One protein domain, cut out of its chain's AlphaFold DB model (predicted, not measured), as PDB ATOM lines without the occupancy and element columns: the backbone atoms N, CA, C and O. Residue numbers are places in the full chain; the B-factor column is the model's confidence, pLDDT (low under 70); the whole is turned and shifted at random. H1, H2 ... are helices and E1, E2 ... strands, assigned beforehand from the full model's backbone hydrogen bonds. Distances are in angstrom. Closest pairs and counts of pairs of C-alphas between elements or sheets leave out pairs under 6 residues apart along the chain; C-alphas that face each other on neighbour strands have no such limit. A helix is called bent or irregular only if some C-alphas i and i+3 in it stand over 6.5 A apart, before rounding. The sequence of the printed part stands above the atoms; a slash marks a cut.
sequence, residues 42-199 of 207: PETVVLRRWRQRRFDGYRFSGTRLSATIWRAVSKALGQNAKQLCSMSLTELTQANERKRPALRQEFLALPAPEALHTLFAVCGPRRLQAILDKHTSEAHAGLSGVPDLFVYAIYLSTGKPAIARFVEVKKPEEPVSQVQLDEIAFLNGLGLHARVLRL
ATOM      1  N   PRO A  42     307.482 332.513 135.713       97.56
ATOM      2  CA  PRO A  42     307.418 332.433 134.249       97.56
ATOM      3  C   PRO A  42     308.767 332.617 133.550       97.56
ATOM      4  O   PRO A  42     309.203 331.749 132.791       97.56
ATOM      5  N   GLU A  43     309.485 333.695 133.868       97.75
ATOM      6  CA  GLU A  43     310.778 334.006 133.242       97.75
ATOM      7  C   GLU A  43     311.812 332.901 133.509       97.75
ATOM      8  O   GLU A  43     312.625 332.550 132.653       97.75
ATOM      9  N   THR A  44     311.765 332.297 134.701       97.88
ATOM     10  CA  THR A  44     312.686 331.221 135.088       97.88
ATOM     11  C   THR A  44     312.353 329.909 134.383       97.88
ATOM     12  O   THR A  44     313.276 329.190 134.000       97.88
ATOM     13  N   VAL A  45     311.071 329.602 134.162       97.75
ATOM     14  CA  VAL A  45     310.644 328.438 133.365       97.75
ATOM     15  C   VAL A  45     311.205 328.540 131.950       97.75
ATOM     16  O   VAL A  45     311.876 327.621 131.475       97.75
ATOM     17  N   VAL A  46     310.999 329.687 131.301       97.81
ATOM     18  CA  VAL A  46     311.473 329.948 129.934       97.81
ATOM     19  C   VAL A  46     312.996 329.849 129.856       97.81
ATOM     20  O   VAL A  46     313.533 329.149 128.995       97.81
ATOM     21  N   LEU A  47     313.702 330.493 130.789       97.75
ATOM     22  CA  LEU A  47     315.161 330.500 130.825       97.75
ATOM     23  C   LEU A  47     315.753 329.104 131.076       97.75
ATOM     24  O   LEU A  47     316.737 328.731 130.434       97.75
ATOM     25  N   ARG A  48     315.160 328.310 131.978       96.94
ATOM     26  CA  ARG A  48     315.597 326.926 132.234       96.94
ATOM     27  C   ARG A  48     315.408 326.051 131.000       96.94
ATOM     28  O   ARG A  48     316.365 325.398 130.587       96.94
ATOM     29  N   ARG A  49     314.235 326.107 130.361       96.19
ATOM     30  CA  ARG A  49     313.955 325.361 129.122       96.19
ATOM     31  C   ARG A  49     314.919 325.733 128.002       96.19
ATOM     32  O   ARG A  49     315.402 324.856 127.295       96.19
ATOM     33  N   TRP A  50     315.246 327.020 127.859       96.62
ATOM     34  CA  TRP A  50     316.246 327.469 126.891       96.62
ATOM     35  C   TRP A  50     317.627 326.852 127.151       96.62
ATOM     36  O   TRP A  50     318.230 326.295 126.239       96.62
ATOM     37  N   ARG A  51     318.110 326.905 128.397       96.06
ATOM     38  CA  ARG A  51     319.429 326.371 128.794       96.06
ATOM     39  C   ARG A  51     319.533 324.845 128.683       96.06
ATOM     40  O   ARG A  51     320.625 324.315 128.499       96.06
ATOM     41  N   GLN A  52     318.412 324.133 128.792       94.31
ATOM     42  CA  GLN A  52     318.353 322.673 128.651       94.31
ATOM     43  C   GLN A  52     318.439 322.191 127.201       94.31
ATOM     44  O   GLN A  52     318.612 320.996 126.971       94.31
ATOM     45  N   ARG A  53     318.341 323.090 126.216       92.31
ATOM     46  CA  ARG A  53     318.433 322.706 124.808       92.31
ATOM     47  C   ARG A  53     319.771 322.029 124.502       92.31
ATOM     48  O   ARG A  53     320.821 322.361 125.060       92.31
ATOM     49  N   ARG A  54     319.700 321.076 123.576       91.38
ATOM     50  CA  ARG A  54     320.838 320.355 123.013       91.38
ATOM     51  C   ARG A  54     320.774 320.489 121.501       91.38
ATOM     52  O   ARG A  54     319.734 320.233 120.900       91.38
ATOM     53  N   PHE A  55     321.855 320.996 120.930       91.75
ATOM     54  CA  PHE A  55     322.064 321.071 119.494       91.75
ATOM     55  C   PHE A  55     323.571 321.046 119.256       91.75
ATOM     56  O   PHE A  55     324.302 321.786 119.923       91.75
ATOM     57  N   ASP A  56     324.019 320.172 118.364       94.50
ATOM     58  CA  ASP A  56     325.437 319.871 118.196       94.50
ATOM     59  C   ASP A  56     326.222 321.106 117.770       94.50
ATOM     60  O   ASP A  56     325.818 321.850 116.878       94.50
ATOM     61  N   GLY A  57     327.340 321.350 118.452       95.50
ATOM     62  CA  GLY A  57     328.171 322.529 118.225       95.50
ATOM     63  C   GLY A  57     327.696 323.803 118.930       95.50
ATOM     64  O   GLY A  57     328.339 324.839 118.758       95.50
ATOM     65  N   TYR A  58     326.636 323.761 119.752       96.31
ATOM     66  CA  TYR A  58     326.118 324.942 120.452       96.31
ATOM     67  C   TYR A  58     326.000 324.761 121.964       96.31
ATOM     68  O   TYR A  58     325.598 323.715 122.471       96.31
ATOM     69  N   ARG A  59     326.240 325.856 122.693       95.94
ATOM     70  CA  ARG A  59     325.890 325.989 124.115       95.94
ATOM     71  C   ARG A  59     324.826 327.063 124.296       95.94
ATOM     72  O   ARG A  59     325.022 328.208 123.894       95.94
ATOM     73  N   PHE A  60     323.719 326.701 124.938       96.94
ATOM     74  CA  PHE A  60     322.598 327.599 125.216       96.94
ATOM     75  C   PHE A  60     322.739 328.226 126.603       96.94
ATOM     76  O   PHE A  60     322.921 327.530 127.600       96.94
ATOM     77  N   SER A  61     322.636 329.550 126.673       97.25
ATOM     78  CA  SER A  61     322.723 330.324 127.910       97.25
ATOM     79  C   SER A  61     321.802 331.545 127.845       97.25
ATOM     80  O   SER A  61     321.081 331.768 126.876       97.25
ATOM     81  N   GLY A  62     321.746 332.320 128.912       97.44
ATOM     82  CA  GLY A  62     320.913 333.509 128.979       97.44
ATOM     83  C   GLY A  62     320.895 334.086 130.375       97.44
ATOM     84  O   GLY A  62     321.444 333.495 131.306       97.44
ATOM     85  N   THR A  63     320.230 335.214 130.535       98.12
ATOM     86  CA  THR A  63     320.051 335.882 131.818       98.12
ATOM     87  C   THR A  63     318.675 336.519 131.889       98.12
ATOM     88  O   THR A  63     318.083 336.856 130.864       98.12
ATOM     89  N   ARG A  64     318.189 336.713 133.115       97.81
ATOM     90  CA  ARG A  64     317.139 337.699 133.363       97.81
ATOM     91  C   ARG A  64     317.746 339.090 133.222       97.81
ATOM     92  O   ARG A  64     318.902 339.288 133.610       97.81
ATOM     93  N   LEU A  65     316.986 340.019 132.668       97.06
ATOM     94  CA  LEU A  65     317.338 341.425 132.627       97.06
ATOM     95  C   LEU A  65     316.572 342.145 133.732       97.06
ATOM     96  O   LEU A  65     315.376 341.948 133.919       97.06
ATOM     97  N   SER A  66     317.291 342.953 134.503       94.25
ATOM     98  CA  SER A  66     316.652 343.896 135.413       94.25
ATOM     99  C   SER A  66     316.057 345.036 134.595       94.25
ATOM    100  O   SER A  66     316.698 345.508 133.654       94.25
ATOM    101  N   ALA A  67     314.922 345.576 135.038       92.75
ATOM    102  CA  ALA A  67     314.371 346.835 134.535       92.75
ATOM    103  C   ALA A  67     315.385 348.002 134.583       92.75
ATOM    104  O   ALA A  67     315.218 349.009 133.897       92.75
ATOM    105  N   THR A  68     316.440 347.867 135.394       93.56
ATOM    106  CA  THR A  68     317.484 348.873 135.621       93.56
ATOM    107  C   THR A  68     318.810 348.586 134.910       93.56
ATOM    108  O   THR A  68     319.777 349.314 135.132       93.56
ATOM    109  N   ILE A  69     318.885 347.554 134.059       96.00
ATOM    110  CA  ILE A  69     320.149 347.058 133.491       96.00
ATOM    111  C   ILE A  69     320.996 348.150 132.828       96.00
ATOM    112  O   ILE A  69     322.170 348.302 133.148       96.00
ATOM    113  N   TRP A  70     320.419 348.959 131.948       96.62
ATOM    114  CA  TRP A  70     321.191 349.940 131.184       96.62
ATOM    115  C   TRP A  70     321.710 351.087 132.056       96.62
ATOM    116  O   TRP A  70     322.849 351.519 131.892       96.62
ATOM    117  N   ARG A  71     320.936 351.494 133.071       94.62
ATOM    118  CA  ARG A  71     321.400 352.428 134.109       94.62
ATOM    119  C   ARG A  71     322.524 351.819 134.945       94.62
ATOM    120  O   ARG A  71     323.507 352.494 135.235       94.62
ATOM    121  N   ALA A  72     322.418 350.533 135.283       95.88
ATOM    122  CA  ALA A  72     323.468 349.808 135.992       95.88
ATOM    123  C   ALA A  72     324.764 349.724 135.167       95.88
ATOM    124  O   ALA A  72     325.842 349.943 135.718       95.88
ATOM    125  N   VAL A  73     324.668 349.467 133.855       97.50
ATOM    126  CA  VAL A  73     325.815 349.469 132.927       97.50
ATOM    127  C   VAL A  73     326.457 350.848 132.888       97.50
ATOM    128  O   VAL A  73     327.645 350.959 133.174       97.50
ATOM    129  N   SER A  74     325.661 351.887 132.624       95.81
ATOM    130  CA  SER A  74     326.122 353.279 132.580       95.81
ATOM    131  C   SER A  74     326.885 353.669 133.846       95.81
ATOM    132  O   SER A  74     328.004 354.177 133.780       95.81
ATOM    133  N   LYS A  75     326.327 353.347 135.016       95.19
ATOM    134  CA  LYS A  75     326.924 353.704 136.304       95.19
ATOM    135  C   LYS A  75     328.187 352.909 136.641       95.19
ATOM    136  O   LYS A  75     329.117 353.445 137.241       95.19
ATOM    137  N   ALA A  76     328.215 351.617 136.326       96.44
ATOM    138  CA  ALA A  76     329.319 350.749 136.725       96.44
ATOM    139  C   ALA A  76     330.488 350.765 135.742       96.44
ATOM    140  O   ALA A  76     331.638 350.701 136.178       96.44
ATOM    141  N   LEU A  77     330.179 350.815 134.445       96.75
ATOM    142  CA  LEU A  77     331.115 350.571 133.347       96.75
ATOM    143  C   LEU A  77     331.271 351.781 132.412       96.75
ATOM    144  O   LEU A  77     332.174 351.792 131.583       96.75
ATOM    145  N   GLY A  78     330.419 352.801 132.550       96.25
ATOM    146  CA  GLY A  78     330.403 353.983 131.691       96.25
ATOM    147  C   GLY A  78     329.432 353.864 130.513       96.25
ATOM    148  O   GLY A  78     328.718 352.875 130.356       96.25
ATOM    149  N   GLN A  79     329.395 354.909 129.683       96.69
ATOM    150  CA  GLN A  79     328.417 355.061 128.593       96.69
ATOM    151  C   GLN A  79     329.023 354.927 127.190       96.69
ATOM    152  O   GLN A  79     328.297 354.982 126.203       96.69
ATOM    153  N   ASN A  80     330.341 354.742 127.078       98.06
ATOM    154  CA  ASN A  80     331.004 354.613 125.785       98.06
ATOM    155  C   ASN A  80     330.853 353.182 125.255       98.06
ATOM    156  O   ASN A  80     331.623 352.285 125.609       98.06
ATOM    157  N   ALA A  81     329.886 352.965 124.366       98.38
ATOM    158  CA  ALA A  81     329.584 351.635 123.848       98.38
ATOM    159  C   ALA A  81     330.757 350.972 123.108       98.38
ATOM    160  O   ALA A  81     330.866 349.744 123.119       98.38
ATOM    161  N   LYS A  82     331.650 351.754 122.483       98.38
ATOM    162  CA  LYS A  82     332.843 351.216 121.813       98.38
ATOM    163  C   LYS A  82     333.799 350.594 122.829       98.38
ATOM    164  O   LYS A  82     334.248 349.476 122.597       98.38
ATOM    165  N   GLN A  83     334.047 351.279 123.948       98.06
ATOM    166  CA  GLN A  83     334.838 350.736 125.057       98.06
ATOM    167  C   GLN A  83     334.165 349.521 125.695       98.06
ATOM    168  O   GLN A  83     334.820 348.504 125.890       98.06
ATOM    169  N   LEU A  84     332.856 349.588 125.959       98.19
ATOM    170  CA  LEU A  84     332.119 348.464 126.546       98.19
ATOM    171  C   LEU A  84     332.217 347.200 125.680       98.19
ATOM    172  O   LEU A  84     332.448 346.112 126.196       98.19
ATOM    173  N   CYS A  85     332.097 347.340 124.355       97.94
ATOM    174  CA  CYS A  85     332.216 346.215 123.424       97.94
ATOM    175  C   CYS A  85     333.645 345.670 123.288       97.94
ATOM    176  O   CYS A  85     333.803 344.564 122.777       97.94
ATOM    177  N   SER A  86     334.668 346.424 123.701       97.62
ATOM    178  CA  SER A  86     336.059 345.960 123.712       97.62
ATOM    179  C   SER A  86     336.500 345.365 125.049       97.62
ATOM    180  O   SER A  86     337.604 344.836 125.116       97.62
ATOM    181  N   MET A  87     335.677 345.446 126.100       97.75
ATOM    182  CA  MET A  87     336.026 344.881 127.405       97.75
ATOM    183  C   MET A  87     336.122 343.357 127.331       97.75
ATOM    184  O   MET A  87     335.201 342.674 126.880       97.75
ATOM    185  N   SER A  88     337.217 342.824 127.855       96.88
ATOM    186  CA  SER A  88     337.401 341.399 128.089       96.88
ATOM    187  C   SER A  88     336.485 340.885 129.202       96.88
ATOM    188  O   SER A  88     335.999 341.623 130.065       96.88
ATOM    189  N   LEU A  89     336.286 339.566 129.231       95.69
ATOM    190  CA  LEU A  89     335.535 338.916 130.304       95.69
ATOM    191  C   LEU A  89     336.168 339.154 131.688       95.69
ATOM    192  O   LEU A  89     335.446 339.317 132.673       95.69
ATOM    193  N   THR A  90     337.500 339.211 131.764       97.56
ATOM    194  CA  THR A  90     338.233 339.481 133.008       97.56
ATOM    195  C   THR A  90     337.952 340.890 133.524       97.56
ATOM    196  O   THR A  90     337.596 341.048 134.691       97.56
ATOM    197  N   GLU A  91     338.019 341.905 132.656       97.50
ATOM    198  CA  GLU A  91     337.695 343.292 133.022       97.50
ATOM    199  C   GLU A  91     336.241 343.425 133.487       97.50
ATOM    200  O   GLU A  91     335.968 344.062 134.505       97.50
ATOM    201  N   LEU A  92     335.302 342.769 132.794       97.31
ATOM    202  CA  LEU A  92     333.894 342.752 133.199       97.31
ATOM    203  C   LEU A  92     333.689 342.066 134.551       97.31
ATOM    204  O   LEU A  92     332.874 342.532 135.343       97.31
ATOM    205  N   THR A  93     334.417 340.985 134.829       97.44
ATOM    206  CA  THR A  93     334.339 340.261 136.108       97.44
ATOM    207  C   THR A  93     334.809 341.142 137.257       97.44
ATOM    208  O   THR A  93     334.051 341.369 138.202       97.44
ATOM    209  N   GLN A  94     335.998 341.733 137.122       96.75
ATOM    210  CA  GLN A  94     336.568 342.635 138.123       96.75
ATOM    211  C   GLN A  94     335.678 343.864 138.356       96.75
ATOM    212  O   GLN A  94     335.407 344.240 139.499       96.75
ATOM    213  N   ALA A  95     335.173 344.480 137.282       94.81
ATOM    214  CA  ALA A  95     334.289 345.635 137.390       94.81
ATOM    215  C   ALA A  95     332.956 345.277 138.066       94.81
ATOM    216  O   ALA A  95     332.504 346.007 138.954       94.81
ATOM    217  N   ASN A  96     332.356 344.135 137.706       93.62
ATOM    218  CA  ASN A  96     331.133 343.642 138.339       93.62
ATOM    219  C   ASN A  96     331.322 343.431 139.840       93.62
ATOM    220  O   ASN A  96     330.475 343.861 140.617       93.62
ATOM    221  N   GLU A  97     332.398 342.769 140.261       94.19
ATOM    222  CA  GLU A  97     332.676 342.509 141.678       94.19
ATOM    223  C   GLU A  97     332.889 343.807 142.454       94.19
ATOM    224  O   GLU A  97     332.230 344.035 143.471       94.19
ATOM    225  N   ARG A  98     333.720 344.704 141.915       95.69
ATOM    226  CA  ARG A  98     334.042 345.988 142.542       95.69
ATOM    227  C   ARG A  98     332.823 346.900 142.695       95.69
ATOM    228  O   ARG A  98     332.705 347.600 143.698       95.69
ATOM    229  N   LYS A  99     331.928 346.944 141.702       94.69
ATOM    230  CA  LYS A  99     330.794 347.889 141.673       94.69
ATOM    231  C   LYS A  99     329.510 347.334 142.290       94.69
ATOM    232  O   LYS A  99     328.619 348.114 142.625       94.69
ATOM    233  N   ARG A 100     329.401 346.014 142.480       92.31
ATOM    234  CA  ARG A 100     328.184 345.357 142.987       92.31
ATOM    235  C   ARG A 100     327.655 345.932 144.311       92.31
ATOM    236  O   ARG A 100     326.439 346.101 144.382       92.31
ATOM    237  N   PRO A 101     328.477 346.240 145.337       93.69
ATOM    238  CA  PRO A 101     327.961 346.813 146.583       93.69
ATOM    239  C   PRO A 101     327.270 348.167 146.371       93.69
ATOM    240  O   PRO A 101     326.141 348.344 146.817       93.69
ATOM    241  N   ALA A 102     327.899 349.073 145.616       94.00
ATOM    242  CA  ALA A 102     327.352 350.399 145.324       94.00
ATOM    243  C   ALA A 102     326.077 350.325 144.469       94.00
ATOM    244  O   ALA A 102     325.088 350.984 144.765       94.00
ATOM    245  N   LEU A 103     326.051 349.463 143.446       94.44
ATOM    246  CA  LEU A 103     324.848 349.268 142.628       94.44
ATOM    247  C   LEU A 103     323.651 348.785 143.459       94.44
ATOM    248  O   LEU A 103     322.532 349.247 143.251       94.44
ATOM    249  N   ARG A 104     323.883 347.878 144.418       93.25
ATOM    250  CA  ARG A 104     322.819 347.346 145.282       93.25
ATOM    251  C   ARG A 104     322.176 348.414 146.162       93.25
ATOM    252  O   ARG A 104     320.968 348.342 146.360       93.25
ATOM    253  N   GLN A 105     322.950 349.387 146.645       93.69
ATOM    254  CA  GLN A 105     322.425 350.511 147.434       93.69
ATOM    255  C   GLN A 105     321.430 351.370 146.640       93.69
ATOM    256  O   GLN A 105     320.566 352.010 147.225       93.69
ATOM    257  N   GLU A 106     321.506 351.325 145.310       91.94
ATOM    258  CA  GLU A 106     320.639 352.075 144.397       91.94
ATOM    259  C   GLU A 106     319.650 351.180 143.640       91.94
ATOM    260  O   GLU A 106     319.068 351.590 142.636       91.94
ATOM    261  N   PHE A 107     319.462 349.936 144.093       92.75
ATOM    262  CA  PHE A 107     318.567 348.959 143.460       92.75
ATOM    263  C   PHE A 107     318.907 348.688 141.979       92.75
ATOM    264  O   PHE A 107     318.054 348.340 141.153       92.75
ATOM    265  N   LEU A 108     320.187 348.822 141.630       93.69
ATOM    266  CA  LEU A 108     320.735 348.525 140.314       93.69
ATOM    267  C   LEU A 108     321.355 347.125 140.299       93.69
ATOM    268  O   LEU A 108     321.965 346.674 141.270       93.69
ATOM    269  N   ALA A 109     321.215 346.427 139.172       91.62
ATOM    270  CA  ALA A 109     321.732 345.072 139.025       91.62
ATOM    271  C   ALA A 109     322.319 344.831 137.635       91.62
ATOM    272  O   ALA A 109     321.669 345.081 136.618       91.62
ATOM    273  N   LEU A 110     323.535 344.280 137.617       95.38
ATOM    274  CA  LEU A 110     324.187 343.751 136.424       95.38
ATOM    275  C   LEU A 110     324.031 342.220 136.361       95.38
ATOM    276  O   LEU A 110     324.084 341.557 137.401       95.38
ATOM    277  N   PRO A 111     323.863 341.640 135.160       95.44
ATOM    278  CA  PRO A 111     323.988 340.218 134.909       95.44
ATOM    279  C   PRO A 111     325.381 339.689 135.243       95.44
ATOM    280  O   PRO A 111     326.335 340.443 135.445       95.44
ATOM    281  N   ALA A 112     325.503 338.363 135.208       95.38
ATOM    282  CA  ALA A 112     326.800 337.702 135.236       95.38
ATOM    283  C   ALA A 112     327.714 338.216 134.096       95.38
ATOM    284  O   ALA A 112     327.201 338.493 133.001       95.38
ATOM    285  N   PRO A 113     329.039 338.322 134.326       97.00
ATOM    286  CA  PRO A 113     329.990 338.852 133.345       97.00
ATOM    287  C   PRO A 113     329.880 338.210 131.955       97.00
ATOM    288  O   PRO A 113     329.890 338.920 130.957       97.00
ATOM    289  N   GLU A 114     329.679 336.895 131.861       96.44
ATOM    290  CA  GLU A 114     329.580 336.167 130.587       96.44
ATOM    291  C   GLU A 114     328.334 336.558 129.790       96.44
ATOM    292  O   GLU A 114     328.363 336.670 128.558       96.44
ATOM    293  N   ALA A 115     327.216 336.772 130.491       97.38
ATOM    294  CA  ALA A 115     325.984 337.231 129.869       97.38
ATOM    295  C   ALA A 115     326.126 338.677 129.389       97.38
ATOM    296  O   ALA A 115     325.663 338.986 128.294       97.38
ATOM    297  N   LEU A 116     326.799 339.527 130.169       97.50
ATOM    298  CA  LEU A 116     327.050 340.919 129.808       97.50
ATOM    299  C   LEU A 116     328.014 341.037 128.618       97.50
ATOM    300  O   LEU A 116     327.720 341.744 127.661       97.50
ATOM    301  N   HIS A 117     329.093 340.255 128.620       97.69
ATOM    302  CA  HIS A 117     330.038 340.153 127.510       97.69
ATOM    303  C   HIS A 117     329.335 339.718 126.216       97.69
ATOM    304  O   HIS A 117     329.486 340.335 125.164       97.69
ATOM    305  N   THR A 118     328.486 338.686 126.299       98.06
ATOM    306  CA  THR A 118     327.698 338.223 125.148       98.06
ATOM    307  C   THR A 118     326.694 339.278 124.683       98.06
ATOM    308  O   THR A 118     326.525 339.475 123.481       98.06
ATOM    309  N   LEU A 119     326.041 339.978 125.614       98.25
ATOM    310  CA  LEU A 119     325.106 341.059 125.313       98.25
ATOM    311  C   LEU A 119     325.799 342.195 124.549       98.25
ATOM    312  O   LEU A 119     325.291 342.630 123.518       98.25
ATOM    313  N   PHE A 120     326.983 342.620 124.994       98.25
ATOM    314  CA  PHE A 120     327.772 343.648 124.312       98.25
ATOM    315  C   PHE A 120     328.238 343.191 122.933       98.25
ATOM    316  O   PHE A 120     328.088 343.942 121.975       98.25
ATOM    317  N   ALA A 121     328.700 341.947 122.788       97.38
ATOM    318  CA  ALA A 121     329.079 341.400 121.487       97.38
ATOM    319  C   ALA A 121     327.892 341.342 120.504       97.38
ATOM    320  O   ALA A 121     328.034 341.668 119.327       97.38
ATOM    321  N   VAL A 122     326.705 340.955 120.986       97.94
ATOM    322  CA  VAL A 122     325.482 340.878 120.171       97.94
ATOM    323  C   VAL A 122     324.993 342.258 119.758       97.94
ATOM    324  O   VAL A 122     324.610 342.433 118.601       97.94
ATOM    325  N   CYS A 123     324.997 343.232 120.668       98.19
ATOM    326  CA  CYS A 123     324.600 344.599 120.350       98.19
ATOM    327  C   CYS A 123     325.651 345.284 119.465       98.19
ATOM    328  O   CYS A 123     325.320 345.933 118.476       98.19
ATOM    329  N   GLY A 124     326.934 345.113 119.749       98.19
ATOM    330  CA  GLY A 124     327.998 345.892 119.126       98.19
ATOM    331  C   GLY A 124     327.875 347.403 119.406       98.19
ATOM    332  O   GLY A 124     326.856 347.870 119.923       98.19
ATOM    333  N   PRO A 125     328.889 348.204 119.033       98.44
ATOM    334  CA  PRO A 125     329.008 349.580 119.517       98.44
ATOM    335  C   PRO A 125     327.821 350.476 119.155       98.44
ATOM    336  O   PRO A 125     327.276 351.155 120.014       98.44
ATOM    337  N   ARG A 126     327.373 350.450 117.891       98.50
ATOM    338  CA  ARG A 126     326.315 351.355 117.410       98.50
ATOM    339  C   ARG A 126     324.970 351.104 118.094       98.50
ATOM    340  O   ARG A 126     324.345 352.036 118.583       98.50
ATOM    341  N   ARG A 127     324.527 349.843 118.137       98.62
ATOM    342  CA  ARG A 127     323.218 349.489 118.713       98.62
ATOM    343  C   ARG A 127     323.250 349.609 120.234       98.62
ATOM    344  O   ARG A 127     322.280 350.072 120.813       98.62
ATOM    345  N   LEU A 128     324.368 349.245 120.871       98.75
ATOM    346  CA  LEU A 128     324.537 349.431 122.312       98.75
ATOM    347  C   LEU A 128     324.514 350.915 122.697       98.75
ATOM    348  O   LEU A 128     323.876 351.240 123.691       98.75
ATOM    349  N   GLN A 129     325.132 351.804 121.910       98.75
ATOM    350  CA  GLN A 129     325.078 353.245 122.178       98.75
ATOM    351  C   GLN A 129     323.636 353.753 122.144       98.75
ATOM    352  O   GLN A 129     323.186 354.334 123.120       98.75
ATOM    353  N   ALA A 130     322.874 353.418 121.097       98.44
ATOM    354  CA  ALA A 130     321.468 353.814 120.997       98.44
ATOM    355  C   ALA A 130     320.622 353.322 122.188       98.44
ATOM    356  O   ALA A 130     319.749 354.038 122.677       98.44
ATOM    357  N   ILE A 131     320.880 352.101 122.672       97.94
ATOM    358  CA  ILE A 131     320.215 351.560 123.864       97.94
ATOM    359  C   ILE A 131     320.596 352.362 125.113       97.94
ATOM    360  O   ILE A 131     319.716 352.713 125.897       97.94
ATOM    361  N   LEU A 132     321.884 352.649 125.312       97.62
ATOM    362  CA  LEU A 132     322.348 353.426 126.461       97.62
ATOM    363  C   LEU A 132     321.749 354.830 126.436       97.62
ATOM    364  O   LEU A 132     321.073 355.184 127.396       97.62
ATOM    365  N   ASP A 133     321.887 355.549 125.320       96.94
ATOM    366  CA  ASP A 133     321.383 356.914 125.143       96.94
ATOM    367  C   ASP A 133     319.892 357.000 125.481       96.94
ATOM    368  O   ASP A 133     319.469 357.861 126.253       96.94
ATOM    369  N   LYS A 134     319.091 356.049 124.979       95.50
ATOM    370  CA  LYS A 134     317.666 355.969 125.308       95.50
ATOM    371  C   LYS A 134     317.451 355.798 126.810       95.50
ATOM    372  O   LYS A 134     316.712 356.571 127.409       95.50
ATOM    373  N   HIS A 135     318.058 354.783 127.422       94.88
ATOM    374  CA  HIS A 135     317.750 354.377 128.802       94.88
ATOM    375  C   HIS A 135     318.411 355.230 129.890       94.88
ATOM    376  O   HIS A 135     318.044 355.105 131.062       94.88
ATOM    377  N   THR A 136     319.369 356.081 129.525       93.06
ATOM    378  CA  THR A 136     319.978 357.073 130.424       93.06
ATOM    379  C   THR A 136     319.484 358.495 130.175       93.06
ATOM    380  O   THR A 136     319.866 359.387 130.927       93.06
ATOM    381  N   SER A 137     318.647 358.721 129.158       93.62
ATOM    382  CA  SER A 137     318.026 360.025 128.918       93.62
ATOM    383  C   SER A 137     317.008 360.389 130.002       93.62
ATOM    384  O   SER A 137     316.321 359.522 130.550       93.62
ATOM    385  N   GLU A 138     316.850 361.688 130.260       88.88
ATOM    386  CA  GLU A 138     315.818 362.212 131.168       88.88
ATOM    387  C   GLU A 138     314.408 361.832 130.706       88.88
ATOM    388  O   GLU A 138     313.569 361.449 131.518       88.88
ATOM    389  N   ALA A 139     314.174 361.824 129.390       87.38
ATOM    390  CA  ALA A 139     312.908 361.414 128.786       87.38
ATOM    391  C   ALA A 139     312.527 359.950 129.090       87.38
ATOM    392  O   ALA A 139     311.365 359.573 128.950       87.38
ATOM    393  N   HIS A 140     313.489 359.116 129.497       84.31
ATOM    394  CA  HIS A 140     313.253 357.726 129.888       84.31
ATOM    395  C   HIS A 140     313.354 357.486 131.401       84.31
ATOM    396  O   HIS A 140     313.296 356.339 131.853       84.31
ATOM    397  N   ALA A 141     313.482 358.544 132.206       83.00
ATOM    398  CA  ALA A 141     313.494 358.429 133.657       83.00
ATOM    399  C   ALA A 141     312.174 357.820 134.165       83.00
ATOM    400  O   ALA A 141     311.083 358.220 133.770       83.00
ATOM    401  N   GLY A 142     312.270 356.802 135.024       78.88
ATOM    402  CA  GLY A 142     311.103 356.103 135.579       78.88
ATOM    403  C   GLY A 142     310.383 355.147 134.617       78.88
ATOM    404  O   GLY A 142     309.580 354.334 135.071       78.88
ATOM    405  N   LEU A 143     310.707 355.160 133.322       82.88
ATOM    406  CA  LEU A 143     310.190 354.200 132.351       82.88
ATOM    407  C   LEU A 143     311.097 352.965 132.292       82.88
ATOM    408  O   LEU A 143     312.322 353.051 132.401       82.88
ATOM    409  N   SER A 144     310.496 351.788 132.131       79.88
ATOM    410  CA  SER A 144     311.244 350.588 131.758       79.88
ATOM    411  C   SER A 144     310.344 349.595 131.037       79.88
ATOM    412  O   SER A 144     309.448 348.999 131.628       79.88
ATOM    413  N   GLY A 145     310.594 349.432 129.739       90.00
ATOM    414  CA  GLY A 145     310.035 348.358 128.913       90.00
ATOM    415  C   GLY A 145     311.035 347.232 128.663       90.00
ATOM    416  O   GLY A 145     310.818 346.443 127.749       90.00
ATOM    417  N   VAL A 146     312.151 347.202 129.410       95.69
ATOM    418  CA  VAL A 146     313.253 346.252 129.199       95.69
ATOM    419  C   VAL A 146     312.698 344.825 129.204       95.69
ATOM    420  O   VAL A 146     312.096 344.441 130.205       95.69
ATOM    421  N   PRO A 147     312.925 344.030 128.140       97.69
ATOM    422  CA  PRO A 147     312.424 342.663 128.082       97.69
ATOM    423  C   PRO A 147     312.949 341.809 129.235       97.69
ATOM    424  O   PRO A 147     314.127 341.906 129.572       97.69
ATOM    425  N   ASP A 148     312.126 340.915 129.779       97.88
ATOM    426  CA  ASP A 148     312.484 340.088 130.945       97.88
ATOM    427  C   ASP A 148     313.783 339.282 130.807       97.88
ATOM    428  O   ASP A 148     314.495 339.037 131.790       97.88
ATOM    429  N   LEU A 149     314.073 338.788 129.601       98.56
ATOM    430  CA  LEU A 149     315.160 337.854 129.341       98.56
ATOM    431  C   LEU A 149     316.031 338.294 128.167       98.56
ATOM    432  O   LEU A 149     315.547 338.742 127.129       98.56
ATOM    433  N   PHE A 150     317.323 338.000 128.284       98.50
ATOM    434  CA  PHE A 150     318.238 337.893 127.155       98.50
ATOM    435  C   PHE A 150     318.721 336.449 127.054       98.50
ATOM    436  O   PHE A 150     319.443 335.961 127.925       98.50
ATOM    437  N   VAL A 151     318.302 335.746 126.005       98.19
ATOM    438  CA  VAL A 151     318.672 334.349 125.758       98.19
ATOM    439  C   VAL A 151     319.546 334.251 124.520       98.19
ATOM    440  O   VAL A 151     319.307 334.927 123.521       98.19
ATOM    441  N   TYR A 152     320.568 333.404 124.579       97.31
ATOM    442  CA  TYR A 152     321.526 333.264 123.495       97.31
ATOM    443  C   TYR A 152     322.086 331.845 123.376       97.31
ATOM    444  O   TYR A 152     322.024 331.038 124.305       97.31
ATOM    445  N   ALA A 153     322.612 331.531 122.200       96.69
ATOM    446  CA  ALA A 153     323.392 330.335 121.936       96.69
ATOM    447  C   ALA A 153     324.736 330.756 121.349       96.69
ATOM    448  O   ALA A 153     324.783 331.659 120.512       96.69
ATOM    449  N   ILE A 154     325.807 330.104 121.783       95.88
ATOM    450  CA  ILE A 154     327.157 330.326 121.265       95.88
ATOM    451  C   ILE A 154     327.629 329.097 120.497       95.88
ATOM    452  O   ILE A 154     327.296 327.974 120.881       95.88
ATOM    453  N   TYR A 155     328.424 329.313 119.454       95.69
ATOM    454  CA  TYR A 155     329.177 328.243 118.809       95.69
ATOM    455  C   TYR A 155     330.261 327.733 119.758       95.69
ATOM    456  O   TYR A 155     331.039 328.525 120.287       95.69
ATOM    457  N   LEU A 156     330.350 326.417 119.947       94.44
ATOM    458  CA  LEU A 156     331.403 325.803 120.759       94.44
ATOM    459  C   LEU A 156     332.789 325.987 120.131       94.44
ATOM    460  O   LEU A 156     333.753 326.196 120.855       94.44
ATOM    461  N   SER A 157     332.878 325.972 118.799       94.44
ATOM    462  CA  SER A 157     334.142 326.089 118.063       94.44
ATOM    463  C   SER A 157     334.771 327.481 118.121       94.44
ATOM    464  O   SER A 157     335.989 327.600 118.104       94.44
ATOM    465  N   THR A 158     333.959 328.542 118.174       93.62
ATOM    466  CA  THR A 158     334.455 329.931 118.102       93.62
ATOM    467  C   THR A 158     334.173 330.750 119.354       93.62
ATOM    468  O   THR A 158     334.662 331.870 119.473       93.62
ATOM    469  N   GLY A 159     333.317 330.260 120.255       90.25
ATOM    470  CA  GLY A 159     332.800 331.025 121.390       90.25
ATOM    471  C   GLY A 159     331.880 332.190 121.000       90.25
ATOM    472  O   GLY A 159     331.376 332.884 121.884       90.25
ATOM    473  N   LYS A 160     331.633 332.423 119.701       92.50
ATOM    474  CA  LYS A 160     330.858 333.574 119.225       92.50
ATOM    475  C   LYS A 160     329.349 333.336 119.351       92.50
ATOM    476  O   LYS A 160     328.886 332.208 119.144       92.50
ATOM    477  N   PRO A 161     328.555 334.386 119.636       94.44
ATOM    478  CA  PRO A 161     327.100 334.295 119.633       94.44
ATOM    479  C   PRO A 161     326.569 333.941 118.240       94.44
ATOM    480  O   PRO A 161     326.915 334.584 117.254       94.44
ATOM    481  N   ALA A 162     325.707 332.933 118.175       93.38
ATOM    482  CA  ALA A 162     325.041 332.488 116.951       93.38
ATOM    483  C   ALA A 162     323.567 332.897 116.919       93.38
ATOM    484  O   ALA A 162     323.015 333.272 115.888       93.38
ATOM    485  N   ILE A 163     322.915 332.802 118.078       93.56
ATOM    486  CA  ILE A 163     321.513 333.149 118.275       93.56
ATOM    487  C   ILE A 163     321.460 334.053 119.492       93.56
ATOM    488  O   ILE A 163     322.050 333.725 120.516       93.56
ATOM    489  N   ALA A 164     320.729 335.157 119.405       96.50
ATOM    490  CA  ALA A 164     320.477 336.027 120.542       96.50
ATOM    491  C   ALA A 164     319.094 336.660 120.425       96.50
ATOM    492  O   ALA A 164     318.680 337.065 119.332       96.50
ATOM    493  N   ARG A 165     318.344 336.668 121.524       97.38
ATOM    494  CA  ARG A 165     316.952 337.108 121.567       97.38
ATOM    495  C   ARG A 165     316.677 337.827 122.880       97.38
ATOM    496  O   ARG A 165     316.994 337.302 123.945       97.38
ATOM    497  N   PHE A 166     316.041 338.984 122.782       98.19
ATOM    498  CA  PHE A 166     315.367 339.620 123.906       98.19
ATOM    499  C   PHE A 166     313.943 339.072 123.972       98.19
ATOM    500  O   PHE A 166     313.254 338.997 122.950       98.19
ATOM    501  N   VAL A 167     313.521 338.620 125.147       98.06
ATOM    502  CA  VAL A 167     312.235 337.945 125.320       98.06
ATOM    503  C   VAL A 167     311.494 338.569 126.484       98.06
ATOM    504  O   VAL A 167     311.951 338.485 127.618       98.06
ATOM    505  N   GLU A 168     310.345 339.154 126.171       98.06
ATOM    506  CA  GLU A 168     309.335 339.566 127.140       98.06
ATOM    507  C   GLU A 168     308.425 338.367 127.417       98.06
ATOM    508  O   GLU A 168     307.857 337.794 126.482       98.06
ATOM    509  N   VAL A 169     308.311 337.935 128.668       97.56
ATOM    510  CA  VAL A 169     307.528 336.757 129.039       97.56
ATOM    511  C   VAL A 169     306.178 337.210 129.565       97.56
ATOM    512  O   VAL A 169     306.086 337.995 130.497       97.56
ATOM    513  N   LYS A 170     305.100 336.672 128.993       96.94
ATOM    514  CA  LYS A 170     303.742 336.989 129.444       96.94
ATOM    515  C   LYS A 170     303.026 335.757 129.938       96.94
ATOM    516  O   LYS A 170     303.062 334.711 129.288       96.94
ATOM    517  N   LYS A 171     302.344 335.879 131.076       94.88
ATOM    518  CA  LYS A 171     301.382 334.865 131.526       94.88
ATOM    519  C   LYS A 171     300.200 334.792 130.542       94.88
ATOM    520  O   LYS A 171     300.047 335.679 129.689       94.88
ATOM    521  N   PRO A 172     299.351 333.755 130.641       91.44
ATOM    522  CA  PRO A 172     298.074 333.767 129.938       91.44
ATOM    523  C   PRO A 172     297.319 335.061 130.241       91.44
ATOM    524  O   PRO A 172     297.346 335.525 131.380       91.44
ATOM    525  N   GLU A 173     296.730 335.654 129.201       90.31
ATOM    526  CA  GLU A 173     295.877 336.859 129.260       90.31
ATOM    527  C   GLU A 173     296.550 338.150 129.764       90.31
ATOM    528  O   GLU A 173     295.978 339.226 129.635       90.31
ATOM    529  N   GLU A 174     297.788 338.090 130.260       93.56
ATOM    530  CA  GLU A 174     298.508 339.273 130.724       93.56
ATOM    531  C   GLU A 174     298.776 340.239 129.557       93.56
ATOM    532  O   GLU A 174     299.463 339.864 128.596       93.56
ATOM    533  N   PRO A 175     298.293 341.489 129.609       95.06
ATOM    534  CA  PRO A 175     298.524 342.430 128.528       95.06
ATOM    535  C   PRO A 175     300.014 342.769 128.405       95.06
ATOM    536  O   PRO A 175     300.768 342.821 129.384       95.06
ATOM    537  N   VAL A 176     300.444 343.008 127.169       95.94
ATOM    538  CA  VAL A 176     301.735 343.647 126.899       95.94
ATOM    539  C   VAL A 176     301.490 345.146 126.966       95.94
ATOM    540  O   VAL A 176     300.608 345.650 126.272       95.94
ATOM    541  N   SER A 177     302.213 345.853 127.831       95.00
ATOM    542  CA  SER A 177     302.030 347.298 127.969       95.00
ATOM    543  C   SER A 177     302.574 348.038 126.746       95.00
ATOM    544  O   SER A 177     303.447 347.531 126.037       95.00
ATOM    545  N   GLN A 178     302.103 349.266 126.514       94.19
ATOM    546  CA  GLN A 178     302.593 350.073 125.394       94.19
ATOM    547  C   GLN A 178     304.109 350.313 125.484       94.19
ATOM    548  O   GLN A 178     304.813 350.123 124.502       94.19
ATOM    549  N   VAL A 179     304.633 350.589 126.684       94.31
ATOM    550  CA  VAL A 179     306.077 350.785 126.912       94.31
ATOM    551  C   VAL A 179     306.892 349.539 126.528       94.31
ATOM    552  O   VAL A 179     307.990 349.660 125.989       94.31
ATOM    553  N   GLN A 180     306.360 348.335 126.766       95.88
ATOM    554  CA  GLN A 180     306.994 347.080 126.344       95.88
ATOM    555  C   GLN A 180     306.928 346.896 124.823       95.88
ATOM    556  O   GLN A 180     307.912 346.481 124.211       95.88
ATOM    557  N   LEU A 181     305.793 347.218 124.191       96.19
ATOM    558  CA  LEU A 181     305.659 347.177 122.731       96.19
ATOM    559  C   LEU A 181     306.630 348.146 122.049       96.19
ATOM    560  O   LEU A 181     307.277 347.762 121.073       96.19
ATOM    561  N   ASP A 182     306.765 349.357 122.588       95.50
ATOM    562  CA  ASP A 182     307.672 350.389 122.090       95.50
ATOM    563  C   ASP A 182     309.134 349.962 122.245       95.50
ATOM    564  O   ASP A 182     309.917 350.099 121.305       95.50
ATOM    565  N   GLU A 183     309.510 349.366 123.383       96.94
ATOM    566  CA  GLU A 183     310.862 348.832 123.583       96.94
ATOM    567  C   GLU A 183     311.164 347.677 122.617       96.94
ATOM    568  O   GLU A 183     312.233 347.627 122.009       96.94
ATOM    569  N   ILE A 184     310.214 346.759 122.415       97.38
ATOM    570  CA  ILE A 184     310.369 345.666 121.450       97.38
ATOM    571  C   ILE A 184     310.520 346.233 120.033       97.38
ATOM    572  O   ILE A 184     311.378 345.763 119.283       97.38
ATOM    573  N   ALA A 185     309.712 347.225 119.650       97.06
ATOM    574  CA  ALA A 185     309.807 347.883 118.348       97.06
ATOM    575  C   ALA A 185     311.163 348.577 118.172       97.06
ATOM    576  O   ALA A 185     311.826 348.358 117.159       97.06
ATOM    577  N   PHE A 186     311.617 349.319 119.184       97.38
ATOM    578  CA  PHE A 186     312.921 349.974 119.214       97.38
ATOM    579  C   PHE A 186     314.068 348.975 119.010       97.38
ATOM    580  O   PHE A 186     314.866 349.130 118.086       97.38
ATOM    581  N   LEU A 187     314.114 347.894 119.796       98.19
ATOM    582  CA  LEU A 187     315.153 346.868 119.669       98.19
ATOM    583  C   LEU A 187     315.138 346.204 118.282       98.19
ATOM    584  O   LEU A 187     316.199 345.970 117.703       98.19
ATOM    585  N   ASN A 188     313.957 345.925 117.720       97.75
ATOM    586  CA  ASN A 188     313.860 345.375 116.365       97.75
ATOM    587  C   ASN A 188     314.290 346.378 115.286       97.75
ATOM    588  O   ASN A 188     314.944 345.974 114.329       97.75
ATOM    589  N   GLY A 189     313.991 347.669 115.457       97.88
ATOM    590  CA  GLY A 189     314.458 348.741 114.573       97.88
ATOM    591  C   GLY A 189     315.983 348.878 114.556       97.88
ATOM    592  O   GLY A 189     316.563 349.211 113.530       97.88
ATOM    593  N   LEU A 190     316.652 348.513 115.655       97.50
ATOM    594  CA  LEU A 190     318.112 348.387 115.715       97.50
ATOM    595  C   LEU A 190     318.647 347.108 115.043       97.50
ATOM    596  O   LEU A 190     319.848 346.847 115.093       97.50
ATOM    597  N   GLY A 191     317.795 346.260 114.464       96.56
ATOM    598  CA  GLY A 191     318.189 344.957 113.922       96.56
ATOM    599  C   GLY A 191     318.545 343.926 115.000       96.56
ATOM    600  O   GLY A 191     319.214 342.933 114.711       96.56
ATOM    601  N   LEU A 192     318.143 344.154 116.255       97.00
ATOM    602  CA  LEU A 192     318.147 343.122 117.290       97.00
ATOM    603  C   LEU A 192     316.849 342.319 117.201       97.00
ATOM    604  O   LEU A 192     315.909 342.667 116.497       97.00
ATOM    605  N   HIS A 193     316.787 341.204 117.916       95.69
ATOM    606  CA  HIS A 193     315.627 340.328 117.856       95.69
ATOM    607  C   HIS A 193     314.907 340.304 119.200       95.69
ATOM    608  O   HIS A 193     315.254 339.512 120.077       95.69
ATOM    609  N   ALA A 194     313.891 341.152 119.338       96.56
ATOM    610  CA  ALA A 194     313.028 341.225 120.511       96.56
ATOM    611  C   ALA A 194     311.630 340.670 120.209       96.56
ATOM    612  O   ALA A 194     311.094 340.873 119.113       96.56
ATOM    613  N   ARG A 195     311.021 339.949 121.154       95.12
ATOM    614  CA  ARG A 195     309.663 339.405 120.995       95.12
ATOM    615  C   ARG A 195     308.997 339.087 122.325       95.12
ATOM    616  O   ARG A 195     309.677 338.847 123.316       95.12
ATOM    617  N   VAL A 196     307.678 338.958 122.279       96.06
ATOM    618  CA  VAL A 196     306.889 338.375 123.364       96.06
ATOM    619  C   VAL A 196     306.906 336.845 123.253       96.06
ATOM    620  O   VAL A 196     306.836 336.272 122.157       96.06
ATOM    621  N   LEU A 197     307.012 336.172 124.395       96.25
ATOM    622  CA  LEU A 197     306.698 334.762 124.571       96.25
ATOM    623  C   LEU A 197     305.554 334.653 125.583       96.25
ATOM    624  O   LEU A 197     305.762 334.702 126.795       96.25
ATOM    625  N   ARG A 198     304.341 334.478 125.063       95.69
ATOM    626  CA  ARG A 198     303.147 334.264 125.873       95.69
ATOM    627  C   ARG A 198     303.025 332.799 126.259       95.69
ATOM    628  O   ARG A 198     302.951 331.931 125.389       95.69
ATOM    629  N   LEU A 199     303.010 332.531 127.558       96.06
ATOM    630  CA  LEU A 199     302.743 331.212 128.099       96.06
ATOM    631  C   LEU A 199     301.278 330.837 127.874       96.06
ATOM    632  O   LEU A 199     300.387 331.681 127.950       96.06
TER     633      LEU A 199
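This is residues 42 to 199 of the 207 residues of the protein "VRR-NUC domain-containing protein" of Limnohabitans parvus II-B4 (UniProt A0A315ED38). What would one see first? A twisted sheet of four strands has H1 over one face and H5a and H6 over the other, and beyond H5a the helices H2, H3, H4 and H5b make a cluster. What is it built of? The printed part has 158 residues, class mixed, with named elements in the order H1 E1 H2 H3 H4 H5 E2 E3 H6 E4; the mixed sheet runs E1 E2 E3 E4. It is compact, with a radius of gyration of the C-alphas of 15.3 A and spans of 40 by 34 by 29 A.

Where are the strands? E1 is residues 58 to 64, 20.2 A; E2 149 to 155, 20.0 A; E3 161 to 170, 25.5 A; E4 194 to 198, 13.2 A, ending at C-alpha 198 (303.147, 334.264, 125.873). Where are the helices? H1 is residues 42 to 51, 14.5 A, from C-alpha 42 (307.418, 332.433, 134.249); H2 is 69 to 77, H3 81 to 86, and H6 178 to 189, 16.1 A. H4, 89 to 105, 24.5 A, is irregular, with C-alphas 98 and 101 7.3 A apart. H5, 113 to 136, assigned as one helix by its hydrogen bonds, is bent, with C-alphas 122 and 125 9.4 A apart: its arms are H5a, 113 to 122, and H5b, 125 to 136.

How are the strands paired? E1 and E2 are antiparallel (N 61 to O 152, 2.9 A), as is the hairpin E2 and E3 (N 151 to O 165, 2.9 A). E3 and E4 are parallel (N 197 to O 168, 2.8 A); with H6 between them in the chain they form a strand-helix-strand unit with a right-handed crossover. What is on the sheet? In three layers, helices on both faces, H1 has a height of 7.0 A, and H5a, 8.7 A, and H6, 8.3 A, are on the opposite face. The closest C-alphas are Arg 51 and Phe 60 for H1 and E1, Gly 62 and Ala 115, 6.4 A, for E1 and H5a, and Ile 184 and Ala 194, 5.3 A, for H6 and E4. What touches H5? H3 touches H5a (C-alphas of Cys 85 and Phe 120, 5.2 A), H4 touches H5a (Thr 93 and Pro 113, 5.3 A), and H2 touches H5b (Trp 70 and Leu 132, 6.0 A). How are the helix backbones? Every O i to N i+4 pair is within hydrogen-bond range in H1, H2, H3, H5a, H5b and H6, and 11 of 13 in H4.

How large is it? The C-alphas farthest apart, Asp 56 and Glu 138, are 45.3 A apart. Is anything cut or long? The printed part has no cut, and the link from H5 to E2, 12 residues, is long. Is confidence low anywhere? The mean pLDDT of the printed part is 95.5, and no printed residue is under 70.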